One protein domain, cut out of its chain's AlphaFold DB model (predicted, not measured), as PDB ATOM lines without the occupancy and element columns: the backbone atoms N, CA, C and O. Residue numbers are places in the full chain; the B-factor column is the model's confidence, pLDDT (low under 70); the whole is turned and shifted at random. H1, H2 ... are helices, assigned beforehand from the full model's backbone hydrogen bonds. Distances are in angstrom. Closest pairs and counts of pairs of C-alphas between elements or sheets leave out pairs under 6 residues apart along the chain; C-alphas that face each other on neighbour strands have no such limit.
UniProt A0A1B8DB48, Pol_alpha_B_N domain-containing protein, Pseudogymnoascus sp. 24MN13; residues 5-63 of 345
ATOM      1  N   VAL A   5     -10.379 -12.468 -28.233       84.88
ATOM      2  CA  VAL A   5     -11.410 -12.032 -27.280       84.88
ATOM      3  C   VAL A   5     -11.971 -10.655 -27.649       84.88
ATOM      4  O   VAL A   5     -13.158 -10.383 -27.481       84.88
ATOM      5  N   VAL A   6     -11.125  -9.768 -28.172       85.81
ATOM      6  CA  VAL A   6     -11.530  -8.424 -28.599       85.81
ATOM      7  C   VAL A   6     -12.397  -8.484 -29.852       85.81
ATOM      8  O   VAL A   6     -13.338  -7.700 -29.980       85.81
ATOM      9  N   GLU A   7     -12.102  -9.393 -30.778       84.62
ATOM     10  CA  GLU A   7     -12.920  -9.594 -31.979       84.62
ATOM     11  C   GLU A   7     -14.320 -10.103 -31.615       84.62
ATOM     12  O   GLU A   7     -15.311  -9.564 -32.108       84.62
ATOM     13  N   GLU A   8     -14.405 -11.055 -30.685       86.94
ATOM     14  CA  GLU A   8     -15.670 -11.609 -30.197       86.94
ATOM     15  C   GLU A   8     -16.514 -10.567 -29.449       86.94
ATOM     16  O   GLU A   8     -17.704 -10.417 -29.724       86.94
ATOM     17  N   LEU A   9     -15.904  -9.762 -28.570       87.44
ATOM     18  CA  LEU A   9     -16.610  -8.674 -27.886       87.44
ATOM     19  C   LEU A   9     -17.169  -7.646 -28.874       87.44
ATOM     20  O   LEU A   9     -18.320  -7.237 -28.744       87.44
ATOM     21  N   ASN A  10     -16.385  -7.255 -29.884       86.31
ATOM     22  CA  ASN A  10     -16.864  -6.342 -30.922       86.31
ATOM     23  C   ASN A  10     -18.000  -6.956 -31.752       86.31
ATOM     24  O   ASN A  10     -18.897  -6.222 -32.147       86.31
ATOM     25  N   ALA A  11     -17.992  -8.266 -32.004       84.88
ATOM     26  CA  ALA A  11     -19.069  -8.932 -32.733       84.88
ATOM     27  C   ALA A  11     -20.386  -8.978 -31.938       84.88
ATOM     28  O   ALA A  11     -21.455  -8.857 -32.529       84.88
ATOM     29  N   LEU A  12     -20.309  -9.139 -30.613       85.25
ATOM     30  CA  LEU A  12     -21.483  -9.266 -29.746       85.25
ATOM     31  C   LEU A  12     -22.090  -7.914 -29.358       85.25
ATOM     32  O   LEU A  12     -23.305  -7.757 -29.361       85.25
ATOM     33  N   PHE A  13     -21.257  -6.927 -29.028       83.38
ATOM     34  CA  PHE A  13     -21.710  -5.667 -28.431       83.38
ATOM     35  C   PHE A  13     -21.774  -4.481 -29.407       83.38
ATOM     36  O   PHE A  13     -22.287  -3.422 -29.040       83.38
ATOM     37  N   ALA A  14     -21.257  -4.608 -30.635       76.56
ATOM     38  CA  ALA A  14     -21.399  -3.544 -31.625       76.56
ATOM     39  C   ALA A  14     -22.808  -3.562 -32.251       76.56
ATOM     40  O   ALA A  14     -23.289  -4.620 -32.660       76.56
ATOM     41  N   PRO A  15     -23.481  -2.405 -32.387       65.06
ATOM     42  CA  PRO A  15     -24.775  -2.340 -33.055       65.06
ATOM     43  C   PRO A  15     -24.637  -2.736 -34.533       65.06
ATOM     44  O   PRO A  15     -23.792  -2.198 -35.249       65.06
ATOM     45  N   ALA A  16     -25.517  -3.624 -35.007       57.94
ATOM     46  CA  ALA A  16     -25.491  -4.200 -36.360       57.94
ATOM     47  C   ALA A  16     -25.573  -3.174 -37.515       57.94
ATOM     48  O   ALA A  16     -25.400  -3.531 -38.679       57.94
ATOM     49  N   SER A  17     -25.849  -1.901 -37.220       53.88
ATOM     50  CA  SER A  17     -26.124  -0.861 -38.210       53.88
ATOM     51  C   SER A  17     -24.913  -0.027 -38.645       53.88
ATOM     52  O   SER A  17     -25.039   0.732 -39.604       53.88
ATOM     53  N   VAL A  18     -23.744  -0.120 -38.000       53.03
ATOM     54  CA  VAL A  18     -22.545   0.640 -38.410       53.03
ATOM     55  C   VAL A  18     -21.287  -0.157 -38.057       53.03
ATOM     56  O   VAL A  18     -21.223  -0.729 -36.979       53.03
ATOM     57  N   ASN A  19     -20.262  -0.133 -38.920       55.66
ATOM     58  CA  ASN A  19     -18.878  -0.590 -38.668       55.66
ATOM     59  C   ASN A  19     -18.195   0.191 -37.512       55.66
ATOM     60  O   ASN A  19     -17.112   0.760 -37.669       55.66
ATOM     61  N   LYS A  20     -18.846   0.298 -36.353       63.25
ATOM     62  CA  LYS A  20     -18.401   1.055 -35.191       63.25
ATOM     63  C   LYS A  20     -17.879   0.064 -34.158       63.25
ATOM     64  O   LYS A  20     -18.635  -0.716 -33.595       63.25
ATOM     65  N   LYS A  21     -16.564   0.096 -33.941       75.88
ATOM     66  CA  LYS A  21     -15.913  -0.631 -32.847       75.88
ATOM     67  C   LYS A  21     -16.358  -0.042 -31.511       75.88
ATOM     68  O   LYS A  21     -16.653   1.154 -31.434       75.88
ATOM     69  N   ILE A  22     -16.375  -0.877 -30.478       83.19
ATOM     70  CA  ILE A  22     -16.637  -0.448 -29.103       83.19
ATOM     71  C   ILE A  22     -15.579   0.589 -28.707       83.19
ATOM     72  O   ILE A  22     -14.411   0.480 -29.096       83.19
ATOM     73  N   GLU A  23     -15.982   1.613 -27.957       87.00
ATOM     74  CA  GLU A  23     -15.048   2.613 -27.440       87.00
ATOM     75  C   GLU A  23     -13.996   1.953 -26.537       87.00
ATOM     76  O   GLU A  23     -14.302   1.028 -25.783       87.00
ATOM     77  N   ALA A  24     -12.745   2.417 -26.612       85.88
ATOM     78  CA  ALA A  24     -11.618   1.768 -25.938       85.88
ATOM     79  C   ALA A  24     -11.815   1.656 -24.415       85.88
ATOM     80  O   ALA A  24     -11.465   0.635 -23.826       85.88
ATOM     81  N   ASP A  25     -12.433   2.668 -23.803       87.88
ATOM     82  CA  ASP A  25     -12.700   2.706 -22.363       87.88
ATOM     83  C   ASP A  25     -13.771   1.683 -21.951       87.88
ATOM     84  O   ASP A  25     -13.638   1.011 -20.929       87.88
ATOM     85  N   VAL A  26     -14.803   1.508 -22.781       89.88
ATOM     86  CA  VAL A  26     -15.866   0.514 -22.572       89.88
ATOM     87  C   VAL A  26     -15.313  -0.895 -22.750       89.88
ATOM     88  O   VAL A  26     -15.570  -1.779 -21.937       89.88
ATOM     89  N   LEU A  27     -14.499  -1.104 -23.786       90.38
ATOM     90  CA  LEU A  27     -13.838  -2.379 -24.043       90.38
ATOM     91  C   LEU A  27     -12.929  -2.780 -22.872       90.38
ATOM     92  O   LEU A  27     -12.971  -3.933 -22.438       90.38
ATOM     93  N   ALA A  28     -12.159  -1.836 -22.325       91.44
ATOM     94  CA  ALA A  28     -11.317  -2.075 -21.158       91.44
ATOM     95  C   ALA A  28     -12.141  -2.466 -19.917       91.44
ATOM     96  O   ALA A  28     -11.735  -3.361 -19.169       91.44
ATOM     97  N   GLU A  29     -13.310  -1.851 -19.706       91.94
ATOM     98  CA  GLU A  29     -14.198  -2.208 -18.595       91.94
ATOM     99  C   GLU A  29     -14.809  -3.607 -18.785       91.94
ATOM    100  O   GLU A  29     -14.778  -4.411 -17.854       91.94
ATOM    101  N   LEU A  30     -15.267  -3.958 -19.993       91.69
ATOM    102  CA  LEU A  30     -15.792  -5.300 -20.287       91.69
ATOM    103  C   LEU A  30     -14.729  -6.385 -20.072       91.69
ATOM    104  O   LEU A  30     -14.986  -7.376 -19.387       91.69
ATOM    105  N   GLN A  31     -13.505  -6.175 -20.563       92.25
ATOM    106  CA  GLN A  31     -12.385  -7.087 -20.315       92.25
ATOM    107  C   GLN A  31     -12.033  -7.184 -18.822       92.25
ATOM    108  O   GLN A  31     -11.663  -8.254 -18.332       92.25
ATOM    109  N   SER A  32     -12.170  -6.082 -18.077       93.50
ATOM    110  CA  SER A  32     -11.988  -6.064 -16.624       93.50
ATOM    111  C   SER A  32     -13.024  -6.942 -15.917       93.50
ATOM    112  O   SER A  32     -12.641  -7.763 -15.083       93.50
ATOM    113  N   ILE A  33     -14.307  -6.847 -16.292       92.06
ATOM    114  CA  ILE A  33     -15.391  -7.693 -15.760       92.06
ATOM    115  C   ILE A  33     -15.115  -9.168 -16.067       92.06
ATOM    116  O   ILE A  33     -15.152 -10.000 -15.158       92.06
ATOM    117  N   MET A  34     -14.767  -9.488 -17.318       93.38
ATOM    118  CA  MET A  34     -14.430 -10.856 -17.722       93.38
ATOM    119  C   MET A  34     -13.292 -11.433 -16.881       93.38
ATOM    120  O   MET A  34     -13.392 -12.558 -16.395       93.38
ATOM    121  N   ARG A  35     -12.222 -10.656 -16.668       92.56
ATOM    122  CA  ARG A  35     -11.060 -11.093 -15.887       92.56
ATOM    123  C   ARG A  35     -11.382 -11.252 -14.402       92.56
ATOM    124  O   ARG A  35     -10.902 -12.197 -13.787       92.56
ATOM    125  N   LEU A  36     -12.158 -10.336 -13.823       89.69
ATOM    126  CA  LEU A  36     -12.495 -10.359 -12.395       89.69
ATOM    127  C   LEU A  36     -13.445 -11.504 -12.042       89.69
ATOM    128  O   LEU A  36     -13.283 -12.129 -10.997       89.69
ATOM    129  N   HIS A  37     -14.408 -11.796 -12.915       87.31
ATOM    130  CA  HIS A  37     -15.446 -12.792 -12.651       87.31
ATOM    131  C   HIS A  37     -15.247 -14.110 -13.410       87.31
ATOM    132  O   HIS A  37     -16.041 -15.028 -13.237       87.31
ATOM    133  N   SER A  38     -14.179 -14.230 -14.208       90.62
ATOM    134  CA  SER A  38     -13.896 -15.397 -15.059       90.62
ATOM    135  C   SER A  38     -15.066 -15.757 -15.990       90.62
ATOM    136  O   SER A  38     -15.402 -16.929 -16.146       90.62
ATOM    137  N   ILE A  39     -15.697 -14.741 -16.591       91.31
ATOM    138  CA  ILE A  39     -16.882 -14.876 -17.457       91.31
ATOM    139  C   ILE A  39     -16.450 -14.783 -18.936       91.31
ATOM    140  O   ILE A  39     -15.733 -13.839 -19.283       91.31
ATOM    141  N   PRO A  40     -16.870 -15.710 -19.820       93.00
ATOM    142  CA  PRO A  40     -16.585 -15.642 -21.256       93.00
ATOM    143  C   PRO A  40     -17.400 -14.541 -21.973       93.00
ATOM    144  O   PRO A  40     -18.455 -14.144 -21.470       93.00
ATOM    145  N   PRO A  41     -16.977 -14.069 -23.167       91.75
ATOM    146  CA  PRO A  41     -17.637 -12.970 -23.888       91.75
ATOM    147  C   PRO A  41     -19.143 -13.168 -24.089       91.75
ATOM    148  O   PRO A  41     -19.931 -12.265 -23.810       91.75
ATOM    149  N   GLN A  42     -19.547 -14.372 -24.500       90.56
ATOM    150  CA  GLN A  42     -20.948 -14.719 -24.732       90.56
ATOM    151  C   GLN A  42     -21.808 -14.616 -23.461       90.56
ATOM    152  O   GLN A  42     -22.931 -14.122 -23.497       90.56
ATOM    153  N   GLU A  43     -21.289 -15.067 -22.318       91.62
ATOM    154  CA  GLU A  43     -22.026 -15.004 -21.053       91.62
ATOM    155  C   GLU A  43     -22.103 -13.566 -20.525       91.62
ATOM    156  O   GLU A  43     -23.127 -13.162 -19.973       91.62
ATOM    157  N   LEU A  44     -21.058 -12.763 -20.748       92.69
ATOM    158  CA  LEU A  44     -21.092 -11.336 -20.440       92.69
ATOM    159  C   LEU A  44     -22.169 -10.612 -21.264       92.69
ATOM    160  O   LEU A  44     -22.864  -9.753 -20.725       92.69
ATOM    161  N   PHE A  45     -22.354 -10.992 -22.530       91.50
ATOM    162  CA  PHE A  45     -23.416 -10.456 -23.380       91.50
ATOM    163  C   PHE A  45     -24.818 -10.796 -22.853       91.50
ATOM    164  O   PHE A  45     -25.639  -9.899 -22.685       91.50
ATOM    165  N   TYR A  46     -25.073 -12.042 -22.449       92.75
ATOM    166  CA  TYR A  46     -26.361 -12.400 -21.832       92.75
ATOM    167  C   TYR A  46     -26.622 -11.654 -20.514       92.75
ATOM    168  O   TYR A  46     -27.756 -11.276 -20.203       92.75
ATOM    169  N   LYS A  47     -25.571 -11.399 -19.725       92.00
ATOM    170  CA  LYS A  47     -25.681 -10.571 -18.515       92.00
ATOM    171  C   LYS A  47     -26.029  -9.122 -18.857       92.00
ATOM    172  O   LYS A  47     -26.842  -8.522 -18.164       92.00
ATOM    173  N   TRP A  48     -25.498  -8.587 -19.950       90.31
ATOM    174  CA  TRP A  48     -25.869  -7.264 -20.446       90.31
ATOM    175  C   TRP A  48     -27.323  -7.189 -20.938       90.31
ATOM    176  O   TRP A  48     -28.039  -6.251 -20.581       90.31
ATOM    177  N   GLU A  49     -27.796  -8.183 -21.694       88.56
ATOM    178  CA  GLU A  49     -29.191  -8.232 -22.155       88.56
ATOM    179  C   GLU A  49     -30.171  -8.325 -20.978       88.56
ATOM    180  O   GLU A  49     -31.134  -7.559 -20.897       88.56
ATOM    181  N   SER A  50     -29.892  -9.203 -20.009       88.00
ATOM    182  CA  SER A  50     -30.727  -9.332 -18.805       88.00
ATOM    183  C   SER A  50     -30.726  -8.064 -17.942       88.00
ATOM    184  O   SER A  50     -31.771  -7.682 -17.411       88.00
ATOM    185  N   TYR A  51     -29.589  -7.371 -17.842       88.50
ATOM    186  CA  TYR A  51     -29.488  -6.079 -17.164       88.50
ATOM    187  C   TYR A  51     -30.314  -4.987 -17.865       88.50
ATOM    188  O   TYR A  51     -31.051  -4.251 -17.206       88.50
ATOM    189  N   SER A  52     -30.278  -4.937 -19.199       85.62
ATOM    190  CA  SER A  52     -31.071  -3.990 -19.998       85.62
ATOM    191  C   SER A  52     -32.579  -4.222 -19.817       85.62
ATOM    192  O   SER A  52     -33.336  -3.274 -19.584       85.62
ATOM    193  N   MET A  53     -33.011  -5.491 -19.795       84.69
ATOM    194  CA  MET A  53     -34.399  -5.868 -19.489       84.69
ATOM    195  C   MET A  53     -34.816  -5.459 -18.069       84.69
ATOM    196  O   MET A  53     -35.927  -4.970 -17.865       84.69
ATOM    197  N   LYS A  54     -33.930  -5.622 -17.077       83.94
ATOM    198  CA  LYS A  54     -34.191  -5.267 -15.671       83.94
ATOM    199  C   LYS A  54     -34.436  -3.768 -15.477       83.94
ATOM    200  O   LYS A  54     -35.253  -3.393 -14.636       83.94
ATOM    201  N   ILE A  55     -33.740  -2.920 -16.230       81.56
ATOM    202  CA  ILE A  55     -33.883  -1.457 -16.154       81.56
ATOM    203  C   ILE A  55     -35.107  -0.953 -16.938       81.56
ATOM    204  O   ILE A  55     -35.586   0.152 -16.686       81.56
ATOM    205  N   GLY A  56     -35.684  -1.785 -17.812       73.00
ATOM    206  CA  GLY A  56     -36.892  -1.456 -18.571       73.00
ATOM    207  C   GLY A  56     -36.628  -0.539 -19.767       73.00
ATOM    208  O   GLY A  56     -37.532   0.163 -20.217       73.00
ATOM    209  N   THR A  57     -35.393  -0.526 -20.269       70.44
ATOM    210  CA  THR A  57     -34.982   0.229 -21.455       70.44
ATOM    211  C   THR A  57     -34.567  -0.747 -22.553       70.44
ATOM    212  O   THR A  57     -33.445  -1.244 -22.530       70.44
ATOM    213  N   ASP A  58     -35.461  -0.996 -23.516       60.06
ATOM    214  CA  ASP A  58     -35.207  -1.882 -24.672       60.06
ATOM    215  C   ASP A  58     -34.070  -1.377 -25.585       60.06
ATOM    216  O   ASP A  58     -33.474  -2.158 -26.315       60.06
ATOM    217  N   ASP A  59     -33.733  -0.084 -25.510       63.06
ATOM    218  CA  ASP A  59     -32.728   0.589 -26.352       63.06
ATOM    219  C   ASP A  59     -31.561   1.155 -25.515       63.06
ATOM    220  O   ASP A  59     -31.104   2.294 -25.677       63.06
ATOM    221  N   MET A  60     -31.092   0.373 -24.542       75.44
ATOM    222  CA  MET A  60     -29.988   0.777 -23.677       75.44
ATOM    223  C   MET A  60     -28.664   0.821 -24.454       75.44
ATOM    224  O   MET A  60     -28.168  -0.189 -24.953       75.44
ATOM    225  N   LYS A  61     -28.066   2.013 -24.555       80.81
ATOM    226  CA  LYS A  61     -26.774   2.198 -25.225       80.81
ATOM    227  C   LYS A  61     -25.641   1.703 -24.336       80.81
ATOM    228  O   LYS A  61     -25.598   2.028 -23.155       80.81
ATOM    229  N   LEU A  62     -24.708   0.967 -24.932       84.00
ATOM    230  CA  LEU A  62     -23.472   0.579 -24.269       84.00
ATOM    231  C   LEU A  62     -22.500   1.768 -24.245       84.00
ATOM    232  O   LEU A  62     -21.951   2.161 -25.275       84.00
ATOM    233  N   ASP A  63     -22.286   2.310 -23.055       88.12
ATOM    234  CA  ASP A  63     -21.326   3.365 -22.743       88.12
ATOM    235  C   ASP A  63     -20.560   3.045 -21.440       88.12
ATOM    236  O   ASP A  63     -20.700   1.981 -20.822       88.12
TER     237      ASP A  63
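Overview. This is residues 5 to 63 of the 345 residues of the protein "Pol_alpha_B_N domain-containing protein" of Pseudogymnoascus sp. 24MN13 (UniProt A0A1B8DB48). The long helix H3 starts beside H1 and runs on past it the same way, while H2 crosses close to both of them at nearly a right angle. The three helices make few contacts, and after H3 the last residues, 56 to 63, fold back toward H2. The printed part has 59 residues, with three named helices in the order H1, H2, H3 and no named strand, and its class is all helix. The whole is compact, with a radius of gyration of the C-alphas of 11.3 A, and its C-alphas span 28 by 27 by 18 A along the three main axes.

Along the chain. H3, the longest helix, holds residues 41 to 55 and measures 21.4 A from first to last C-alpha. It begins at C-alpha 41, (-17.637, -12.970, -23.888), and ends at C-alpha 55, (-33.883, -1.457, -16.154). H2 holds residues 24 to 37 and measures 20.1 A from first to last C-alpha. H1, residues 5 to 13, is shorter at 12.2 A, and begins at C-alpha 5, (-11.410, -12.032, -27.280).

Arrangement. H3 touches H1 with residues 41 to 45 alone, and the closest C-alphas of the two are those of Leu 9 and Pro 41, 6.0 A apart. The lines of H1 and H3 stand at a shallow tilt of 30 degrees, and the two run the same way. H2 and H3 are close but not clearly touching; their closest C-alphas, those of Met 34 and Leu 44, are 7.2 A apart. The lines of H2 and H3 are about perpendicular, at 78 degrees. H1 and H2 are also close but not clearly touching, with the C-alphas of Leu 9 and Leu 27 the closest at 7.9 A. Their lines are about perpendicular, at 73 degrees. In H1, H2 and H3 every O i to N i+4 pair is within hydrogen-bond range.

Size, cuts and confidence. The outline is rounded, and the two C-alphas farthest apart, those of Ser 17 and Leu 36, are 30.7 A from each other. The C-alphas of the first and last printed residues, Val 5 and Asp 63, are 18.9 A apart. The printed part has no cut. The link from H2 to H3, with 3 residues between them, is tight, and the link from H1 to H2, with 10 residues between them, is short. The mean pLDDT of the printed part is 83.3, and it is under 70 at residues 15 to 20 and at residues 58 to 59.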